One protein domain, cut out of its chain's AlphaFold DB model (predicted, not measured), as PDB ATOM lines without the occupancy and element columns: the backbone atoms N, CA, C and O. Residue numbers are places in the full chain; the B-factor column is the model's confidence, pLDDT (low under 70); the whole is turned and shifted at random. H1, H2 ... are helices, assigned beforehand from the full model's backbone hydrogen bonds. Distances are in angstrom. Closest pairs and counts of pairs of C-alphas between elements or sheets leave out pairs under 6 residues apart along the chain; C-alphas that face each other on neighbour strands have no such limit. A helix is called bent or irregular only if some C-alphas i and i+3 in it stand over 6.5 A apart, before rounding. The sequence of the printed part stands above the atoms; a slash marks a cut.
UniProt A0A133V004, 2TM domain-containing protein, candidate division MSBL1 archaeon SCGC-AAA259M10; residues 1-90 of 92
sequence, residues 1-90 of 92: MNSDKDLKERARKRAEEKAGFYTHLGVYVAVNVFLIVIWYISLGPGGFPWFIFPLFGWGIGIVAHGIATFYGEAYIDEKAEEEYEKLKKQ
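What this domain is: This is residues 1 to 90 of the 92 residues of the protein "2TM domain-containing protein" of candidate division MSBL1 archaeon SCGC-AAA259M10 (UniProt A0A133V004). A long helical hairpin: the long helix H1 runs out, the chain folds back, and H2a lies side by side with part of H1, while the second arm H2b turns off and sticks out with residues 74 to 90. The printed part has 90 residues with two named helices, H1 then H2, and is all helix. It is extended, with a radius of gyration of the C-alphas of 20.7 A, and flat, spanning 65 by 33 by 10 A.

Where its parts are: H1, residues 3 to 43, begins at C-alpha 3 (286.667, 219.345, 214.659) and is 59.7 A long. H2, residues 52 to 90, was assigned as one helix by its hydrogen bonds but is bent: C-alphas 70 and 73 are 7.4 A apart. Its arms are H2a, residues 52 to 70, 25.9 A, and H2b, residues 73 to 90, 25.7 A, ending at C-alpha 90 (292.852, 246.032, 226.185).

How they stand to each other: H1 touches H2a with residues 17 to 32 alone; the closest C-alphas, of Asn 32 and Leu 55, are 6.3 A apart. This hairpin has a shallow tilt of 10 degrees, opposite ways. H2a has a kink of 26 degrees near residue 61. H2b stands at a steep tilt of 51 degrees to H2a and is apart from H1. Every O i to N i+4 pair is within hydrogen-bond range in H1 and H2b, and 14 of 15 in H2a.

The domain as a whole: The C-alphas farthest apart, of Gly 44 and Gln 90, are 66.6 A apart. The printed part has no cut, and the link from H1 to H2 is short. Residues 1 to 3 have pLDDT under 70.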
ATOM      1  N   MET A   1     280.952 217.906 215.304       51.66
ATOM      2  CA  MET A   1     281.307 217.181 214.059       51.66
ATOM      3  C   MET A   1     282.254 217.936 213.110       51.66
ATOM      4  O   MET A   1     282.739 217.300 212.188       51.66
ATOM      5  N   ASN A   2     282.573 219.230 213.309       60.22
ATOM      6  CA  ASN A   2     283.535 219.954 212.446       60.22
ATOM      7  C   ASN A   2     285.016 219.837 212.871       60.22
ATOM      8  O   ASN A   2     285.892 220.105 212.058       60.22
ATOM      9  N   SER A   3     285.302 219.396 214.102       68.94
ATOM     10  CA  SER A   3     286.667 219.345 214.659       68.94
ATOM     11  C   SER A   3     287.603 218.384 213.911       68.94
ATOM     12  O   SER A   3     288.755 218.721 213.655       68.94
ATOM     13  N   ASP A   4     287.112 217.209 213.508       75.69
ATOM     14  CA  ASP A   4     287.958 216.184 212.875       75.69
ATOM     15  C   ASP A   4     288.339 216.540 211.434       75.69
ATOM     16  O   ASP A   4     289.415 216.174 210.959       75.69
ATOM     17  N   LYS A   5     287.466 217.276 210.729       78.62
ATOM     18  CA  LYS A   5     287.753 217.770 209.375       78.62
ATOM     19  C   LYS A   5     288.831 218.853 209.411       78.62
ATOM     20  O   LYS A   5     289.779 218.755 208.640       78.62
ATOM     21  N   ASP A   6     288.726 219.795 210.352       81.56
ATOM     22  CA  ASP A   6     289.702 220.879 210.536       81.56
ATOM     23  C   ASP A   6     291.089 220.324 210.908       81.56
ATOM     24  O   ASP A   6     292.102 220.689 210.314       81.56
ATOM     25  N   LEU A   7     291.139 219.344 211.820       82.38
ATOM     26  CA  LEU A   7     292.379 218.653 212.191       82.38
ATOM     27  C   LEU A   7     293.010 217.908 211.007       82.38
ATOM     28  O   LEU A   7     294.227 217.966 210.815       82.38
ATOM     29  N   LYS A   8     292.199 217.220 210.195       85.81
ATOM     30  CA  LYS A   8     292.684 216.479 209.025       85.81
ATOM     31  C   LYS A   8     293.198 217.412 207.927       85.81
ATOM     32  O   LYS A   8     294.195 217.090 207.286       85.81
ATOM     33  N   GLU A   9     292.552 218.557 207.726       85.50
ATOM     34  CA  GLU A   9     292.978 219.575 206.763       85.50
ATOM     35  C   GLU A   9     294.306 220.220 207.176       85.50
ATOM     36  O   GLU A   9     295.242 220.256 206.374       85.50
ATOM     37  N   ARG A  10     294.453 220.599 208.452       82.56
ATOM     38  CA  ARG A  10     295.728 221.087 209.008       82.56
ATOM     39  C   ARG A  10     296.841 220.049 208.884       82.56
ATOM     40  O   ARG A  10     297.943 220.368 208.445       82.56
ATOM     41  N   ALA A  11     296.557 218.789 209.217       84.38
ATOM     42  CA  ALA A  11     297.526 217.703 209.073       84.38
ATOM     43  C   ALA A  11     297.957 217.502 207.610       84.38
ATOM     44  O   ALA A  11     299.139 217.282 207.345       84.38
ATOM     45  N   ARG A  12     297.019 217.615 206.660       86.75
ATOM     46  CA  ARG A  12     297.315 217.511 205.227       86.75
ATOM     47  C   ARG A  12     298.182 218.670 204.746       86.75
ATOM     48  O   ARG A  12     299.190 218.421 204.096       86.75
ATOM     49  N   LYS A  13     297.847 219.903 205.127       84.62
ATOM     50  CA  LYS A  13     298.628 221.096 204.784       84.62
ATOM     51  C   LYS A  13     300.074 220.989 205.286       84.62
ATOM     52  O   LYS A  13     301.007 221.175 204.513       84.62
ATOM     53  N   ARG A  14     300.268 220.543 206.534       81.69
ATOM     54  CA  ARG A  14     301.602 220.267 207.105       81.69
ATOM     55  C   ARG A  14     302.377 219.206 206.322       81.69
ATOM     56  O   ARG A  14     303.596 219.299 206.187       81.69
ATOM     57  N   ALA A  15     301.697 218.165 205.846       86.25
ATOM     58  CA  ALA A  15     302.330 217.131 205.032       86.25
ATOM     59  C   ALA A  15     302.734 217.667 203.648       86.25
ATOM     60  O   ALA A  15     303.834 217.367 203.187       86.25
ATOM     61  N   GLU A  16     301.885 218.483 203.018       86.88
ATOM     62  CA  GLU A  16     302.166 219.133 201.732       86.88
ATOM     63  C   GLU A  16     303.361 220.098 201.833       86.88
ATOM     64  O   GLU A  16     304.270 220.028 201.008       86.88
ATOM     65  N   GLU A  17     303.428 220.926 202.878       86.19
ATOM     66  CA  GLU A  17     304.547 221.851 203.116       86.19
ATOM     67  C   GLU A  17     305.878 221.109 203.314       86.19
ATOM     68  O   GLU A  17     306.892 221.451 202.701       86.19
ATOM     69  N   LYS A  18     305.872 220.030 204.109       86.94
ATOM     70  CA  LYS A  18     307.052 219.171 204.289       86.94
ATOM     71  C   LYS A  18     307.461 218.487 202.987       86.94
ATOM     72  O   LYS A  18     308.649 218.425 202.683       86.94
ATOM     73  N   ALA A  19     306.505 217.985 202.205       88.38
ATOM     74  CA  ALA A  19     306.782 217.361 200.911       88.38
ATOM     75  C   ALA A  19     307.388 218.357 199.905       88.38
ATOM     76  O   ALA A  19     308.333 218.013 199.186       88.38
ATOM     77  N   GLY A  20     306.903 219.603 199.900       88.31
ATOM     78  CA  GLY A  20     307.491 220.698 199.129       88.31
ATOM     79  C   GLY A  20     308.944 220.956 199.525       88.31
ATOM     80  O   GLY A  20     309.828 220.951 198.666       88.31
ATOM     81  N   PHE A  21     309.220 221.065 200.828       90.81
ATOM     82  CA  PHE A  21     310.583 221.225 201.340       90.81
ATOM     83  C   PHE A  21     311.511 220.077 200.911       90.81
ATOM     84  O   PHE A  21     312.602 220.334 200.401       90.81
ATOM     85  N   TYR A  22     311.084 218.815 201.043       89.50
ATOM     86  CA  TYR A  22     311.896 217.664 200.623       89.50
ATOM     87  C   TYR A  22     312.177 217.654 199.122       89.50
ATOM     88  O   TYR A  22     313.266 217.258 198.708       89.50
ATOM     89  N   THR A  23     311.230 218.118 198.308       91.88
ATOM     90  CA  THR A  23     311.432 218.257 196.862       91.88
ATOM     91  C   THR A  23     312.520 219.288 196.572       91.88
ATOM     92  O   THR A  23     313.469 218.994 195.845       91.88
ATOM     93  N   HIS A  24     312.443 220.468 197.193       90.69
ATOM     94  CA  HIS A  24     313.467 221.505 197.053       90.69
ATOM     95  C   HIS A  24     314.838 221.045 197.561       90.69
ATOM     96  O   HIS A  24     315.845 221.276 196.890       90.69
ATOM     97  N   LEU A  25     314.883 220.348 198.697       92.75
ATOM     98  CA  LEU A  25     316.110 219.768 199.238       92.75
ATOM     99  C   LEU A  25     316.698 218.711 198.292       92.75
ATOM    100  O   LEU A  25     317.900 218.716 198.040       92.75
ATOM    101  N   GLY A  26     315.862 217.836 197.727       93.62
ATOM    102  CA  GLY A  26     316.286 216.821 196.764       93.62
ATOM    103  C   GLY A  26     316.891 217.437 195.503       93.62
ATOM    104  O   GLY A  26     317.977 217.038 195.085       93.62
ATOM    105  N   VAL A  27     316.239 218.461 194.943       94.19
ATOM    106  CA  VAL A  27     316.770 219.224 193.800       94.19
ATOM    107  C   VAL A  27     318.088 219.906 194.165       94.19
ATOM    108  O   VAL A  27     319.046 219.822 193.401       94.19
ATOM    109  N   TYR A  28     318.174 220.531 195.342       93.75
ATOM    110  CA  TYR A  28     319.403 221.161 195.819       93.75
ATOM    111  C   TYR A  28     320.561 220.159 195.902       93.75
ATOM    112  O   TYR A  28     321.641 220.433 195.378       93.75
ATOM    113  N   VAL A  29     320.344 218.984 196.499       94.44
ATOM    114  CA  VAL A  29     321.374 217.939 196.589       94.44
ATOM    115  C   VAL A  29     321.774 217.452 195.196       94.44
ATOM    116  O   VAL A  29     322.965 217.402 194.897       94.44
ATOM    117  N   ALA A  30     320.808 217.157 194.321       95.38
ATOM    118  CA  ALA A  30     321.079 216.674 192.968       95.38
ATOM    119  C   ALA A  30     321.911 217.674 192.148       95.38
ATOM    120  O   ALA A  30     322.907 217.294 191.531       95.38
ATOM    121  N   VAL A  31     321.547 218.960 192.188       94.75
ATOM    122  CA  VAL A  31     322.284 220.027 191.495       94.75
ATOM    123  C   VAL A  31     323.690 220.175 192.069       94.75
ATOM    124  O   VAL A  31     324.649 220.215 191.306       94.75
ATOM    125  N   ASN A  32     323.858 220.208 193.393       93.94
ATOM    126  CA  ASN A  32     325.186 220.364 193.993       93.94
ATOM    127  C   ASN A  32     326.105 219.174 193.701       93.94
ATOM    128  O   ASN A  32     327.270 219.379 193.363       93.94
ATOM    129  N   VAL A  33     325.586 217.943 193.758       95.19
ATOM    130  CA  VAL A  33     326.336 216.746 193.351       95.19
ATOM    131  C   VAL A  33     326.760 216.860 191.888       95.19
ATOM    132  O   VAL A  33     327.924 216.630 191.570       95.19
ATOM    133  N   PHE A  34     325.856 217.282 191.003       95.38
ATOM    134  CA  PHE A  34     326.173 217.490 189.592       95.38
ATOM    135  C   PHE A  34     327.275 218.544 189.384       95.38
ATOM    136  O   PHE A  34     328.210 218.310 188.619       95.38
ATOM    137  N   LEU A  35     327.233 219.665 190.108       94.06
ATOM    138  CA  LEU A  35     328.268 220.705 190.038       94.06
ATOM    139  C   LEU A  35     329.625 220.223 190.569       94.06
ATOM    140  O   LEU A  35     330.654 220.537 189.971       94.06
ATOM    141  N   ILE A  36     329.641 219.432 191.646       93.50
ATOM    142  CA  ILE A  36     330.865 218.806 192.175       93.50
ATOM    143  C   ILE A  36     331.470 217.858 191.136       93.50
ATOM    144  O   ILE A  36     332.680 217.881 190.918       93.50
ATOM    145  N   VAL A  37     330.639 217.057 190.460       94.62
ATOM    146  CA  VAL A  37     331.086 216.157 189.386       94.62
ATOM    147  C   VAL A  37     331.675 216.949 188.218       94.62
ATOM    148  O   VAL A  37     332.765 216.615 187.754       94.62
ATOM    149  N   ILE A  38     331.019 218.030 187.776       93.88
ATOM    150  CA  ILE A  38     331.556 218.911 186.726       93.88
ATOM    151  C   ILE A  38     332.902 219.493 187.150       93.88
ATOM    152  O   ILE A  38     333.851 219.469 186.368       93.88
ATOM    153  N   TRP A  39     333.001 220.012 188.374       94.44
ATOM    154  CA  TRP A  39     334.249 220.564 188.887       94.44
ATOM    155  C   TRP A  39     335.369 219.514 188.890       94.44
ATOM    156  O   TRP A  39     336.453 219.778 188.370       94.44
ATOM    157  N   TYR A  40     335.087 218.309 189.390       92.62
ATOM    158  CA  TYR A  40     336.063 217.224 189.455       92.62
ATOM    159  C   TYR A  40     336.567 216.811 188.065       92.62
ATOM    160  O   TYR A  40     337.764 216.607 187.885       92.62
ATOM    161  N   ILE A  41     335.677 216.734 187.070       93.12
ATOM    162  CA  ILE A  41     336.040 216.357 185.696       93.12
ATOM    163  C   ILE A  41     336.763 217.498 184.968       93.12
ATOM    164  O   ILE A  41     337.708 217.250 184.226       93.12
ATOM    165  N   SER A  42     336.321 218.743 185.150       89.62
ATOM    166  CA  SER A  42     336.823 219.879 184.371       89.62
ATOM    167  C   SER A  42     338.144 220.437 184.891       89.62
ATOM    168  O   SER A  42     338.967 220.879 184.095       89.62
ATOM    169  N   LEU A  43     338.317 220.495 186.209       85.25
ATOM    170  CA  LEU A  43     339.421 221.199 186.867       85.25
ATOM    171  C   LEU A  43     340.311 220.254 187.684       85.25
ATOM    172  O   LEU A  43     341.460 220.588 187.975       85.25
ATOM    173  N   GLY A  44     339.797 219.073 188.036       78.50
ATOM    174  CA  GLY A  44     340.484 218.120 188.896       78.50
ATOM    175  C   GLY A  44     340.681 218.631 190.333       78.50
ATOM    176  O   GLY A  44     340.361 219.777 190.652       78.50
ATOM    177  N   PRO A  45     341.262 217.802 191.220       77.12
ATOM    178  CA  PRO A  45     341.448 218.135 192.637       77.12
ATOM    179  C   PRO A  45     342.319 219.373 192.910       77.12
ATOM    180  O   PRO A  45     342.319 219.880 194.026       77.12
ATOM    181  N   GLY A  46     343.091 219.831 191.918       82.75
ATOM    182  CA  GLY A  46     343.979 220.992 192.030       82.75
ATOM    183  C   GLY A  46     343.371 222.312 191.552       82.75
ATOM    184  O   GLY A  46     343.996 223.356 191.720       82.75
ATOM    185  N   GLY A  47     342.185 222.290 190.940       85.19
ATOM    186  CA  GLY A  47     341.542 223.505 190.454       85.19
ATOM    187  C   GLY A  47     340.646 224.169 191.494       85.19
ATOM    188  O   GLY A  47     340.179 223.555 192.450       85.19
ATOM    189  N   PHE A  48     340.384 225.457 191.303       89.88
ATOM    190  CA  PHE A  48     339.605 226.248 192.251       89.88
ATOM    191  C   PHE A  48     338.159 225.712 192.400       89.88
ATOM    192  O   PHE A  48     337.465 225.571 191.384       89.88
ATOM    193  N   PRO A  49     337.681 225.406 193.625       89.69
ATOM    194  CA  PRO A  49     336.380 224.779 193.878       89.69
ATOM    195  C   PRO A  49     335.227 225.777 193.768       89.69
ATOM    196  O   PRO A  49     334.597 226.149 194.752       89.69
ATOM    197  N   TRP A  50     334.906 226.205 192.552       91.06
ATOM    198  CA  TRP A  50     333.846 227.187 192.306       91.06
ATOM    199  C   TRP A  50     332.438 226.700 192.700       91.06
ATOM    200  O   TRP A  50     331.549 227.524 192.901       91.06
ATOM    201  N   PHE A  51     332.218 225.390 192.865       90.81
ATOM    202  CA  PHE A  51     330.928 224.843 193.310       90.81
ATOM    203  C   PHE A  51     330.539 225.302 194.728       90.81
ATOM    204  O   PHE A  51     329.368 225.223 195.091       90.81
ATOM    205  N   ILE A  52     331.480 225.825 195.527       91.81
ATOM    206  CA  ILE A  52     331.183 226.345 196.870       91.81
ATOM    207  C   ILE A  52     330.217 227.537 196.825       91.81
ATOM    208  O   ILE A  52     329.398 227.690 197.726       91.81
ATOM    209  N   PHE A  53     330.270 228.370 195.781       91.50
ATOM    210  CA  PHE A  53     329.410 229.551 195.674       91.50
ATOM    211  C   PHE A  53     327.926 229.193 195.537       91.50
ATOM    212  O   PHE A  53     327.143 229.690 196.344       91.50
ATOM    213  N   PRO A  54     327.499 228.335 194.587       89.06
ATOM    214  CA  PRO A  54     326.108 227.889 194.533       89.06
ATOM    215  C   PRO A  54     325.722 227.053 195.762       89.06
ATOM    216  O   PRO A  54     324.596 227.183 196.247       89.06
ATOM    217  N   LEU A  55     326.657 226.270 196.315       91.06
ATOM    218  CA  LEU A  55     326.420 225.463 197.511       91.06
ATOM    219  C   LEU A  55     326.045 226.333 198.714       91.06
ATOM    220  O   LEU A  55     324.983 226.125 199.302       91.06
ATOM    221  N   PHE A  56     326.848 227.345 199.046       91.44
ATOM    222  CA  PHE A  56     326.560 228.245 200.166       91.44
ATOM    223  C   PHE A  56     325.507 229.303 199.828       91.44
ATOM    224  O   PHE A  56     324.650 229.590 200.661       91.44
ATOM    225  N   GLY A  57     325.519 229.848 198.610       91.12
ATOM    226  CA  GLY A  57     324.597 230.902 198.191       91.12
ATOM    227  C   GLY A  57     323.138 230.459 198.258       91.12
ATOM    228  O   GLY A  57     322.308 231.146 198.845       91.12
ATOM    229  N   TRP A  58     322.818 229.285 197.710       89.06
ATOM    230  CA  TRP A  58     321.452 228.753 197.756       89.06
ATOM    231  C   TRP A  58     321.206 227.856 198.971       89.06
ATOM    232  O   TRP A  58     320.064 227.726 199.412       89.06
ATOM    233  N   GLY A  59     322.264 227.292 199.563       90.81
ATOM    234  CA  GLY A  59     322.170 226.474 200.773       90.81
ATOM    235  C   GLY A  59     321.562 227.232 201.950       90.81
ATOM    236  O   GLY A  59     320.727 226.678 202.661       90.81
ATOM    237  N   ILE A  60     321.882 228.521 202.102       91.19
ATOM    238  CA  ILE A  60     321.268 229.377 203.129       91.19
ATOM    239  C   ILE A  60     319.748 229.478 202.928       91.19
ATOM    240  O   ILE A  60     318.996 229.379 203.894       91.19
ATOM    241  N   GLY A  61     319.287 229.617 201.681       89.62
ATOM    242  CA  GLY A  61     317.860 229.663 201.356       89.62
ATOM    243  C   GLY A  61     317.136 228.359 201.698       89.62
ATOM    244  O   GLY A  61     316.047 228.395 202.267       89.62
ATOM    245  N   ILE A  62     317.763 227.209 201.431       91.81
ATOM    246  CA  ILE A  62     317.228 225.894 201.819       91.81
ATOM    247  C   ILE A  62     317.153 225.758 203.341       91.81
ATOM    248  O   ILE A  62     316.128 225.322 203.857       91.81
ATOM    249  N   VAL A  63     318.195 226.164 204.073       90.06
ATOM    250  CA  VAL A  63     318.194 226.122 205.545       90.06
ATOM    251  C   VAL A  63     317.097 227.022 206.114       90.06
ATOM    252  O   VAL A  63     316.329 226.577 206.964       90.06
ATOM    253  N   ALA A  64     316.965 228.252 205.612       88.75
ATOM    254  CA  ALA A  64     315.910 229.171 206.027       88.75
ATOM    255  C   ALA A  64     314.509 228.608 205.730       88.75
ATOM    256  O   ALA A  64     313.629 228.668 206.589       88.75
ATOM    257  N   HIS A  65     314.310 228.010 204.551       88.69
ATOM    258  CA  HIS A  65     313.045 227.370 204.194       88.69
ATOM    259  C   HIS A  65     312.741 226.178 205.109       88.69
ATOM    260  O   HIS A  65     311.624 226.065 205.596       88.69
ATOM    261  N   GLY A  66     313.738 225.352 205.429       88.81
ATOM    262  CA  GLY A  66     313.587 224.243 206.372       88.81
ATOM    263  C   GLY A  66     313.195 224.720 207.766       88.81
ATOM    264  O   GLY A  66     312.233 224.215 208.341       88.81
ATOM    265  N   ILE A  67     313.872 225.743 208.293       87.62
ATOM    266  CA  ILE A  67     313.506 226.342 209.584       87.62
ATOM    267  C   ILE A  67     312.056 226.837 209.547       87.62
ATOM    268  O   ILE A  67     311.289 226.523 210.452       87.62
ATOM    269  N   ALA A  68     311.644 227.531 208.485       84.50
ATOM    270  CA  ALA A  68     310.266 227.989 208.334       84.50
ATOM    271  C   ALA A  68     309.255 226.827 208.249       84.50
ATOM    272  O   ALA A  68     308.222 226.873 208.907       84.50
ATOM    273  N   THR A  69     309.549 225.757 207.507       87.06
ATOM    274  CA  THR A  69     308.650 224.597 207.366       87.06
ATOM    275  C   THR A  69     308.523 223.777 208.653       87.06
ATOM    276  O   THR A  69     307.459 223.224 208.927       87.06
ATOM    277  N   PHE A  70     309.586 223.663 209.457       83.19
ATOM    278  CA  PHE A  70     309.570 222.845 210.677       83.19
ATOM    279  C   PHE A  70     309.230 223.628 211.952       83.19
ATOM    280  O   PHE A  70     308.594 223.065 212.840       83.19
ATOM    281  N   TYR A  71     309.623 224.900 212.040       82.75
ATOM    282  CA  TYR A  71     309.457 225.739 213.235       82.75
ATOM    283  C   TYR A  71     308.535 226.944 213.022       82.75
ATOM    284  O   TYR A  71     308.137 227.576 213.998       82.75
ATOM    285  N   GLY A  72     308.165 227.261 211.777       80.44
ATOM    286  CA  GLY A  72     307.339 228.427 211.466       80.44
ATOM    287  C   GLY A  72     305.966 228.379 212.127       80.44
ATOM    288  O   GLY A  72     305.547 229.381 212.688       80.44
ATOM    289  N   GLU A  73     305.287 227.227 212.141       73.50
ATOM    290  CA  GLU A  73     303.976 227.133 212.802       73.50
ATOM    291  C   GLU A  73     304.055 227.312 214.321       73.50
ATOM    292  O   GLU A  73     303.233 228.032 214.869       73.50
ATOM    293  N   ALA A  74     305.053 226.730 214.997       77.25
ATOM    294  CA  ALA A  74     305.211 226.908 216.443       77.25
ATOM    295  C   ALA A  74     305.445 228.385 216.803       77.25
ATOM    296  O   ALA A  74     304.850 228.899 217.745       77.25
ATOM    297  N   TYR A  75     306.255 229.080 215.999       79.69
ATOM    298  CA  TYR A  75     306.492 230.513 216.149       79.69
ATOM    299  C   TYR A  75     305.236 231.358 215.867       79.69
ATOM    300  O   TYR A  75     304.975 232.338 216.564       79.69
ATOM    301  N   ILE A  76     304.452 230.995 214.846       82.19
ATOM    302  CA  ILE A  76     303.201 231.683 214.492       82.19
ATOM    303  C   ILE A  76     302.142 231.482 215.584       82.19
ATOM    304  O   ILE A  76     301.492 232.456 215.959       82.19
ATOM    305  N   ASP A  77     301.985 230.262 216.105       80.25
ATOM    306  CA  ASP A  77     301.029 229.945 217.172       80.25
ATOM    307  C   ASP A  77     301.371 230.712 218.460       80.25
ATOM    308  O   ASP A  77     300.496 231.368 219.025       80.25
ATOM    309  N   GLU A  78     302.647 230.733 218.869       83.31
ATOM    310  CA  GLU A  78     303.121 231.513 220.023       83.31
ATOM    311  C   GLU A  78     302.814 233.012 219.857       83.31
ATOM    312  O   GLU A  78     302.242 233.651 220.743       83.31
ATOM    313  N   LYS A  79     303.124 233.581 218.684       86.50
ATOM    314  CA  LYS A  79     302.841 234.994 218.385       86.50
ATOM    315  C   LYS A  79     301.347 235.310 218.340       86.50
ATOM    316  O   LYS A  79     300.949 236.402 218.748       86.50
ATOM    317  N   ALA A  80     300.526 234.392 217.837       85.31
ATOM    318  CA  ALA A  80     299.078 234.560 217.796       85.31
ATOM    319  C   ALA A  80     298.475 234.579 219.210       85.31
ATOM    320  O   ALA A  80     297.590 235.390 219.490       85.31
ATOM    321  N   GLU A  81     298.982 233.732 220.108       85.38
ATOM    322  CA  GLU A  81     298.545 233.656 221.503       85.38
ATOM    323  C   GLU A  81     298.951 234.915 222.293       85.38
ATOM    324  O   GLU A  81     298.122 235.505 222.991       85.38
ATOM    325  N   GLU A  82     300.181 235.412 222.093       88.88
ATOM    326  CA  GLU A  82     300.633 236.699 222.644       88.88
ATOM    327  C   GLU A  82     299.715 237.862 222.232       88.88
ATOM    328  O   GLU A  82     299.365 238.714 223.055       88.88
ATOM    329  N   GLU A  83     299.336 237.928 220.954       87.62
ATOM    330  CA  GLU A  83     298.507 239.015 220.431       87.62
ATOM    331  C   GLU A  83     297.058 238.922 220.928       87.62
ATOM    332  O   GLU A  83     296.456 239.936 221.291       87.62
ATOM    333  N   TYR A  84     296.516 237.706 221.040       87.69
ATOM    334  CA  TYR A  84     295.204 237.468 221.640       87.69
ATOM    335  C   TYR A  84     295.143 237.957 223.095       87.69
ATOM    336  O   TYR A  84     294.203 238.661 223.481       87.69
ATOM    337  N   GLU A  85     296.166 237.650 223.895       91.06
ATOM    338  CA  GLU A  85     296.243 238.077 225.295       91.06
ATOM    339  C   GLU A  85     296.347 239.604 225.441       91.06
ATOM    340  O   GLU A  85     295.722 240.186 226.336       91.06
ATOM    341  N   LYS A  86     297.064 240.293 224.542       91.44
ATOM    342  CA  LYS A  86     297.088 241.767 224.517       91.44
ATOM    343  C   LYS A  86     295.710 242.353 224.219       91.44
ATOM    344  O   LYS A  86     295.263 243.245 224.941       91.44
ATOM    345  N   LEU A  87     295.020 241.838 223.201       89.56
ATOM    346  CA  LEU A  87     293.683 242.308 222.823       89.56
ATOM    347  C   LEU A  87     292.658 242.073 223.939       89.56
ATOM    348  O   LEU A  87     291.802 242.922 224.189       89.56
ATOM    349  N   LYS A  88     292.763 240.947 224.653       88.31
ATOM    350  CA  LYS A  88     291.915 240.630 225.808       88.31
ATOM    351  C   LYS A  88     292.139 241.599 226.971       88.31
ATOM    352  O   LYS A  88     291.163 242.066 227.553       88.31
ATOM    353  N   LYS A  89     293.397 241.946 227.273       86.31
ATOM    354  CA  LYS A  89     293.748 242.942 228.303       86.31
ATOM    355  C   LYS A  89     293.309 244.360 227.941       86.31
ATOM    356  O   LYS A  89     292.994 245.125 228.836       86.31
ATOM    357  N   GLN A  90     293.277 244.708 226.655       82.62
ATOM    358  CA  GLN A  90     292.852 246.032 226.185       82.62
ATOM    359  C   GLN A  90     291.324 246.220 226.208       82.62
ATOM    360  O   GLN A  90     290.837 247.347 226.177       82.62
TER     361      GLN A  90